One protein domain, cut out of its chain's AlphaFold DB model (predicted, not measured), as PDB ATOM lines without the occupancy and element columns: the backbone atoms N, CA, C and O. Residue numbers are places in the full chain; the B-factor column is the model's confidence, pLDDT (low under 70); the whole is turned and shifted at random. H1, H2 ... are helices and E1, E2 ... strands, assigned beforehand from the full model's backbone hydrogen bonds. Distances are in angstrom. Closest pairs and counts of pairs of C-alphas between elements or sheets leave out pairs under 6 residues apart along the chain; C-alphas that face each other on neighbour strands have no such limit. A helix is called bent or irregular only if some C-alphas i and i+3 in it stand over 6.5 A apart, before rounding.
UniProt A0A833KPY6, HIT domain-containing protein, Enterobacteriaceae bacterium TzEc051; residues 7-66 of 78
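AT A GLANCE: This is residues 7 to 66 of the 78 residues of the protein "HIT domain-containing protein" of Enterobacteriaceae bacterium TzEc051 (UniProt A0A833KPY6). A two-stranded hairpin, E1 and E2, lies over residues 21 to 32 of one long helix, H1, and the long loop joining the strands swings away from the helix. Residues 10 to 16, of which 11 to 16 belong to H1, stand free at the other end of the helix, and H1 runs along most of the longest span. The printed part has 60 residues with one named helix and two named strands, in the order H1, E1, E2; the sheet, of order E1 - E2, is antiparallel, and the class is mixed, helices and strands. The whole is loose, with a radius of gyration of the C-alphas of 13.7 A, and flat in outline, spanning 36 by 30 by 12 A.

IN THESE COORDINATES: E1 is residues 36 to 40, 13.4 A from first to last C-alpha, and begins with C-alpha 36 at (177.958, 184.899, 201.136). E2 is residues 57 to 61, 12.4 A long, and ends with C-alpha 61 at (173.995, 184.103, 198.470). H1 is residues 11 to 32, 31.3 A from first to last C-alpha, and begins with C-alpha 11 at (186.367, 211.033, 197.006). H1 is not bent.

HOW THE PARTS SIT: E1 and E2 form a hairpin of antiparallel neighbour strands, with 156 degrees between their N-to-C directions. Among the C-alphas that face each other are 37 and 60, 4.7 A apart. N 38 and O 59 are within hydrogen-bond range at 2.8 A, and so are N 61 and O 36, at 2.8 A. H1 and E2 have 4 pairs of C-alphas within 8 A, the closest being those of Arg 25 and Val 58, 6.8 A apart; their centres are 12.0 A apart. H1 and E1 are near each other, with 7 pairs of C-alphas within 10 A. In H1 every O i to N i+4 pair is within hydrogen-bond range.

THE WHOLE: The two C-alphas farthest apart are those of Thr 10 and Asn 64, at 39.3 A, and the first and last printed C-alphas, Phe 7 and Pro 66, are 31.9 A apart. The printed part has no cut. The link from H1 to E1, 3 residues, is tight, and the link from E1 to E2, residues 41 to 56, is long. Within that long link residues 45 to 46 make a short antiparallel pairing with residues 49 to 50. The mean pLDDT of the printed part is 94.0, and no printed residue is under 70.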
ATOM      1  N   PHE A   7     182.541 206.787 188.561       93.06
ATOM      2  CA  PHE A   7     183.682 207.685 188.373       93.06
ATOM      3  C   PHE A   7     183.314 209.172 188.486       93.06
ATOM      4  O   PHE A   7     184.203 210.008 188.633       93.06
ATOM      5  N   ASP A   8     182.017 209.497 188.519       95.56
ATOM      6  CA  ASP A   8     181.507 210.861 188.716       95.56
ATOM      7  C   ASP A   8     181.275 211.210 190.201       95.56
ATOM      8  O   ASP A   8     180.780 212.301 190.540       95.56
ATOM      9  N   ILE A   9     181.577 210.287 191.121       95.38
ATOM     10  CA  ILE A   9     181.492 210.534 192.564       95.38
ATOM     11  C   ILE A   9     182.754 211.221 193.085       95.38
ATOM     12  O   ILE A   9     183.876 210.964 192.658       95.38
ATOM     13  N   THR A  10     182.580 212.092 194.071       97.38
ATOM     14  CA  THR A  10     183.703 212.702 194.785       97.38
ATOM     15  C   THR A  10     184.385 211.679 195.696       97.38
ATOM     16  O   THR A  10     183.760 210.729 196.170       97.38
ATOM     17  N   SER A  11     185.650 211.909 196.063       96.38
ATOM     18  CA  SER A  11     186.367 211.033 197.006       96.38
ATOM     19  C   SER A  11     185.661 210.902 198.363       96.38
ATOM     20  O   SER A  11     185.715 209.850 198.997       96.38
ATOM     21  N   LYS A  12     184.957 211.956 198.799       97.38
ATOM     22  CA  LYS A  12     184.148 211.935 200.025       97.38
ATOM     23  C   LYS A  12     182.924 211.026 199.881       97.38
ATOM     24  O   LYS A  12     182.621 210.264 200.793       97.38
ATOM     25  N   GLU A  13     182.227 211.097 198.749       97.12
ATOM     26  CA  GLU A  13     181.089 210.215 198.464       97.12
ATOM     27  C   GLU A  13     181.540 208.759 198.328       97.12
ATOM     28  O   GLU A  13     180.871 207.882 198.862       97.12
ATOM     29  N   HIS A  14     182.701 208.503 197.719       96.00
ATOM     30  CA  HIS A  14     183.284 207.164 197.641       96.00
ATOM     31  C   HIS A  14     183.496 206.541 199.031       96.00
ATOM     32  O   HIS A  14     183.074 205.415 199.282       96.00
ATOM     33  N   GLN A  15     184.099 207.284 199.966       97.25
ATOM     34  CA  GLN A  15     184.264 206.818 201.349       97.25
ATOM     35  C   GLN A  15     182.915 206.557 202.027       97.25
ATOM     36  O   GLN A  15     182.734 205.514 202.648       97.25
ATOM     37  N   GLY A  16     181.950 207.467 201.860       97.75
ATOM     38  CA  GLY A  16     180.602 207.289 202.400       97.75
ATOM     39  C   GLY A  16     179.896 206.047 201.849       97.75
ATOM     40  O   GLY A  16     179.275 205.309 202.608       97.75
ATOM     41  N   LEU A  17     180.029 205.777 200.549       97.25
ATOM     42  CA  LEU A  17     179.474 204.589 199.901       97.25
ATOM     43  C   LEU A  17     180.092 203.299 200.444       97.25
ATOM     44  O   LEU A  17     179.355 202.349 200.694       97.25
ATOM     45  N   LEU A  18     181.406 203.271 200.684       96.88
ATOM     46  CA  LEU A  18     182.065 202.115 201.300       96.88
ATOM     47  C   LEU A  18     181.578 201.874 202.734       96.88
ATOM     48  O   LEU A  18     181.229 200.746 203.071       96.88
ATOM     49  N   THR A  19     181.454 202.923 203.551       98.31
ATOM     50  CA  THR A  19     180.878 202.800 204.900       98.31
ATOM     51  C   THR A  19     179.440 202.274 204.853       98.31
ATOM     52  O   THR A  19     179.072 201.384 205.618       98.31
ATOM     53  N   LEU A  20     178.612 202.783 203.935       98.12
ATOM     54  CA  LEU A  20     177.234 202.313 203.774       98.12
ATOM     55  C   LEU A  20     177.168 200.866 203.275       98.12
ATOM     56  O   LEU A  20     176.291 200.119 203.706       98.12
ATOM     57  N   LEU A  21     178.095 200.454 202.411       98.31
ATOM     58  CA  LEU A  21     178.206 199.078 201.936       98.31
ATOM     59  C   LEU A  21     178.529 198.112 203.083       98.31
ATOM     60  O   LEU A  21     177.902 197.055 203.184       98.31
ATOM     61  N   GLU A  22     179.463 198.475 203.963       98.19
ATOM     62  CA  GLU A  22     179.798 197.689 205.156       98.19
ATOM     63  C   GLU A  22     178.585 197.519 206.076       98.19
ATOM     64  O   GLU A  22     178.261 196.393 206.465       98.19
ATOM     65  N   ILE A  23     177.865 198.613 206.355       98.44
ATOM     66  CA  ILE A  23     176.647 198.597 207.177       98.44
ATOM     67  C   ILE A  23     175.574 197.718 206.528       98.44
ATOM     68  O   ILE A  23     175.034 196.824 207.178       98.44
ATOM     69  N   ALA A  24     175.281 197.925 205.241       98.12
ATOM     70  CA  ALA A  24     174.256 197.169 204.526       98.12
ATOM     71  C   ALA A  24     174.571 195.668 204.511       98.12
ATOM     72  O   ALA A  24     173.691 194.845 204.776       98.12
ATOM     73  N   ARG A  25     175.832 195.299 204.259       98.12
ATOM     74  CA  ARG A  25     176.282 193.905 204.311       98.12
ATOM     75  C   ARG A  25     176.131 193.326 205.716       98.12
ATOM     76  O   ARG A  25     175.617 192.217 205.847       98.12
ATOM     77  N   HIS A  26     176.556 194.051 206.750       98.31
ATOM     78  CA  HIS A  26     176.478 193.587 208.136       98.31
ATOM     79  C   HIS A  26     175.029 193.370 208.587       98.31
ATOM     80  O   HIS A  26     174.687 192.289 209.062       98.31
ATOM     81  N   GLU A  27     174.154 194.346 208.352       98.38
ATOM     82  CA  GLU A  27     172.727 194.243 208.668       98.38
ATOM     83  C   GLU A  27     172.067 193.074 207.933       98.38
ATOM     84  O   GLU A  27     171.292 192.312 208.514       98.38
ATOM     85  N   THR A  28     172.413 192.887 206.659       97.75
ATOM     86  CA  THR A  28     171.900 191.769 205.864       97.75
ATOM     87  C   THR A  28     172.409 190.430 206.401       97.75
ATOM     88  O   THR A  28     171.641 189.469 206.472       97.75
ATOM     89  N   GLN A  29     173.671 190.368 206.847       98.19
ATOM     90  CA  GLN A  29     174.233 189.178 207.486       98.19
ATOM     91  C   GLN A  29     173.478 188.820 208.767       98.19
ATOM     92  O   GLN A  29     173.113 187.661 208.950       98.19
ATOM     93  N   LEU A  30     173.224 189.802 209.634       98.31
ATOM     94  CA  LEU A  30     172.531 189.587 210.905       98.31
ATOM     95  C   LEU A  30     171.093 189.101 210.701       98.31
ATOM     96  O   LEU A  30     170.646 188.178 211.380       98.31
ATOM     97  N   ARG A  31     170.365 189.711 209.761       97.81
ATOM     98  CA  ARG A  31     168.934 189.435 209.559       97.81
ATOM     99  C   ARG A  31     168.673 188.145 208.798       97.81
ATOM    100  O   ARG A  31     167.685 187.470 209.077       97.81
ATOM    101  N   HIS A  32     169.526 187.821 207.830       96.44
ATOM    102  CA  HIS A  32     169.234 186.767 206.860       96.44
ATOM    103  C   HIS A  32     170.233 185.611 206.873       96.44
ATOM    104  O   HIS A  32     169.938 184.571 206.294       96.44
ATOM    105  N   GLN A  33     171.377 185.769 207.547       97.19
ATOM    106  CA  GLN A  33     172.407 184.733 207.696       97.19
ATOM    107  C   GLN A  33     172.787 184.044 206.367       97.19
ATOM    108  O   GLN A  33     172.811 182.814 206.299       97.19
ATOM    109  N   PRO A  34     173.070 184.802 205.290       97.19
ATOM    110  CA  PRO A  34     173.520 184.204 204.048       97.19
ATOM    111  C   PRO A  34     174.903 183.567 204.197       97.19
ATOM    112  O   PRO A  34     175.701 183.934 205.063       97.19
ATOM    113  N   ASP A  35     175.196 182.632 203.296       97.19
ATOM    114  CA  ASP A  35     176.501 181.980 203.172       97.19
ATOM    115  C   ASP A  35     177.548 182.888 202.506       97.19
ATOM    116  O   ASP A  35     178.748 182.614 202.559       97.19
ATOM    117  N   GLY A  36     177.102 183.949 201.831       95.56
ATOM    118  CA  GLY A  36     177.958 184.899 201.136       95.56
ATOM    119  C   GLY A  36     177.169 186.040 200.499       95.56
ATOM    120  O   GLY A  36     175.966 186.178 200.707       95.56
ATOM    121  N   PHE A  37     177.852 186.854 199.694       96.00
ATOM    122  CA  PHE A  37     177.244 187.984 198.994       96.00
ATOM    123  C   PHE A  37     177.811 188.131 197.588       96.00
ATOM    124  O   PHE A  37     179.025 188.046 197.402       96.00
ATOM    125  N   HIS A  38     176.940 188.438 196.635       93.69
ATOM    126  CA  HIS A  38     177.310 189.017 195.354       93.69
ATOM    127  C   HIS A  38     177.182 190.541 195.479       93.69
ATOM    128  O   HIS A  38     176.113 191.052 195.818       93.69
ATOM    129  N   ILE A  39     178.284 191.262 195.267       94.94
ATOM    130  CA  ILE A  39     178.345 192.723 195.380       94.94
ATOM    131  C   ILE A  39     178.872 193.272 194.062       94.94
ATOM    132  O   ILE A  39     179.914 192.823 193.590       94.94
ATOM    133  N   GLY A  40     178.171 194.244 193.489       93.31
ATOM    134  CA  GLY A  40     178.594 194.875 192.245       93.31
ATOM    135  C   GLY A  40     177.646 195.977 191.797       93.31
ATOM    136  O   GLY A  40     176.649 196.267 192.457       93.31
ATOM    137  N   PHE A  41     177.985 196.599 190.681       93.38
ATOM    138  CA  PHE A  41     177.243 197.684 190.055       93.38
ATOM    139  C   PHE A  41     177.556 197.694 188.559       93.38
ATOM    140  O   PHE A  41     178.569 197.135 188.137       93.38
ATOM    141  N   ASN A  42     176.709 198.364 187.783       92.19
ATOM    142  CA  ASN A  42     176.952 198.631 186.370       92.19
ATOM    143  C   ASN A  42     177.380 200.088 186.194       92.19
ATOM    144  O   ASN A  42     176.848 200.972 186.867       92.19
ATOM    145  N   ASP A  43     178.319 200.328 185.284       92.62
ATOM    146  CA  ASP A  43     178.841 201.655 184.974       92.62
ATOM    147  C   ASP A  43     178.806 201.872 183.457       92.62
ATOM    148  O   ASP A  43     179.328 201.057 182.697       92.62
ATOM    149  N   GLY A  44     178.143 202.945 183.022       89.25
ATOM    150  CA  GLY A  44     177.880 203.210 181.607       89.25
ATOM    151  C   GLY A  44     176.686 202.430 181.042       89.25
ATOM    152  O   GLY A  44     175.749 202.081 181.764       89.25
ATOM    153  N   GLU A  45     176.702 202.205 179.728       89.94
ATOM    154  CA  GLU A  45     175.679 201.432 179.018       89.94
ATOM    155  C   GLU A  45     176.020 199.938 179.093       89.94
ATOM    156  O   GLU A  45     176.971 199.465 178.470       89.94
ATOM    157  N   VAL A  46     175.243 199.184 179.871       88.31
ATOM    158  CA  VAL A  46     175.453 197.752 180.105       88.31
ATOM    159  C   VAL A  46     174.168 197.000 179.766       88.31
ATOM    160  O   VAL A  46     173.086 197.345 180.233       88.31
ATOM    161  N   PHE A  47     174.276 195.970 178.923       85.19
ATOM    162  CA  PHE A  47     173.136 195.169 178.442       85.19
ATOM    163  C   PHE A  47     172.023 196.001 177.775       85.19
ATOM    164  O   PHE A  47     170.842 195.674 177.883       85.19
ATOM    165  N   GLY A  48     172.405 197.077 177.077       82.31
ATOM    166  CA  GLY A  48     171.471 197.986 176.404       82.31
ATOM    167  C   GLY A  48     170.667 198.867 177.364       82.31
ATOM    168  O   GLY A  48     169.636 199.411 176.976       82.31
ATOM    169  N   GLN A  49     171.104 198.980 178.621       79.06
ATOM    170  CA  GLN A  49     170.525 199.880 179.610       79.06
ATOM    171  C   GLN A  49     171.607 200.769 180.215       79.06
ATOM    172  O   GLN A  49     172.716 200.323 180.504       79.06
ATOM    173  N   THR A  50     171.252 202.022 180.468       83.69
ATOM    174  CA  THR A  50     172.093 202.971 181.198       83.69
ATOM    175  C   THR A  50     171.446 203.234 182.548       83.69
ATOM    176  O   THR A  50     170.240 203.454 182.629       83.69
ATOM    177  N   SER A  51     172.234 203.196 183.622       81.69
ATOM    178  CA  SER A  51     171.722 203.549 184.948       81.69
ATOM    179  C   SER A  51     171.612 205.067 185.079       81.69
ATOM    180  O   SER A  51     172.623 205.763 185.058       81.69
ATOM    181  N   ASP A  52     170.398 205.579 185.291       87.12
ATOM    182  CA  ASP A  52     170.167 207.006 185.580       87.12
ATOM    183  C   ASP A  52     170.801 207.441 186.912       87.12
ATOM    184  O   ASP A  52     171.083 208.620 187.146       87.12
ATOM    185  N   HIS A  53     171.009 206.473 187.809       92.69
ATOM    186  CA  HIS A  53     171.602 206.678 189.117       92.69
ATOM    187  C   HIS A  53     172.529 205.525 189.499       92.69
ATOM    188  O   HIS A  53     172.116 204.362 189.531       92.69
ATOM    189  N   PHE A  54     173.762 205.862 189.851       93.75
ATOM    190  CA  PHE A  54     174.745 204.942 190.386       93.75
ATOM    191  C   PHE A  54     174.239 204.334 191.695       93.75
ATOM    192  O   PHE A  54     173.840 205.038 192.623       93.75
ATOM    193  N   HIS A  55     174.284 203.010 191.781       93.88
ATOM    194  CA  HIS A  55     173.930 202.267 192.979       93.88
ATOM    195  C   HIS A  55     174.743 200.977 193.057       93.88
ATOM    196  O   HIS A  55     175.131 200.410 192.039       93.88
ATOM    197  N   ILE A  56     174.977 200.502 194.280       95.44
ATOM    198  CA  ILE A  56     175.678 199.244 194.542       95.44
ATOM    199  C   ILE A  56     174.647 198.199 194.949       95.44
ATOM    200  O   ILE A  56     173.868 198.403 195.881       95.44
ATOM    201  N   HIS A  57     174.651 197.062 194.266       94.00
ATOM    202  CA  HIS A  57     173.859 195.906 194.645       94.00
ATOM    203  C   HIS A  57     174.557 195.117 195.754       94.00
ATOM    204  O   HIS A  57     175.748 194.822 195.667       94.00
ATOM    205  N   VAL A  58     173.789 194.717 196.768       95.62
ATOM    206  CA  VAL A  58     174.204 193.770 197.808       95.62
ATOM    207  C   VAL A  58     173.218 192.611 197.779       95.62
ATOM    208  O   VAL A  58     172.085 192.744 198.234       95.62
ATOM    209  N   ILE A  59     173.624 191.490 197.187       93.94
ATOM    210  CA  ILE A  59     172.740 190.351 196.922       93.94
ATOM    211  C   ILE A  59     173.182 189.170 197.798       93.94
ATOM    212  O   ILE A  59     174.298 188.674 197.621       93.94
ATOM    213  N   PRO A  60     172.345 188.701 198.740       94.75
ATOM    214  CA  PRO A  60     172.647 187.529 199.557       94.75
ATOM    215  C   PRO A  60     172.794 186.255 198.717       94.75
ATOM    216  O   PRO A  60     171.997 186.003 197.813       94.75
ATOM    217  N   TYR A  61     173.781 185.429 199.051       94.94
ATOM    218  CA  TYR A  61     173.995 184.103 198.470       94.94
ATOM    219  C   TYR A  61     173.742 183.007 199.512       94.94
ATOM    220  O   TYR A  61     174.194 183.119 200.650       94.94
ATOM    221  N   TYR A  62     173.079 181.925 199.100       95.25
ATOM    222  CA  TYR A  62     172.827 180.741 199.926       95.25
ATOM    223  C   TYR A  62     173.252 179.489 199.154       95.25
ATOM    224  O   TYR A  62     172.804 179.291 198.026       95.25
ATOM    225  N   LYS A  63     174.072 178.616 199.752       91.88
ATOM    226  CA  LYS A  63     174.700 177.457 199.073       91.88
ATOM    227  C   LYS A  63     173.711 176.508 198.397       91.88
ATOM    228  O   LYS A  63     174.051 175.876 197.405       91.88
ATOM    229  N   ASN A  64     172.498 176.418 198.935       91.38
ATOM    230  CA  ASN A  64     171.463 175.491 198.473       91.38
ATOM    231  C   ASN A  64     170.340 176.188 197.696       91.38
ATOM    232  O   ASN A  64     169.275 175.604 197.501       91.38
ATOM    233  N   GLN A  65     170.541 177.442 197.283       89.88
ATOM    234  CA  GLN A  65     169.582 178.167 196.461       89.88
ATOM    235  C   GLN A  65     170.264 178.690 195.199       89.88
ATOM    236  O   GLN A  65     171.344 179.276 195.279       89.88
ATOM    237  N   PRO A  66     169.642 178.516 194.022       83.25
ATOM    238  CA  PRO A  66     170.179 179.097 192.807       83.25
ATOM    239  C   PRO A  66     170.140 180.622 192.914       83.25
ATOM    240  O   PRO A  66     169.085 181.212 193.164       83.25
TER     241      PRO A  66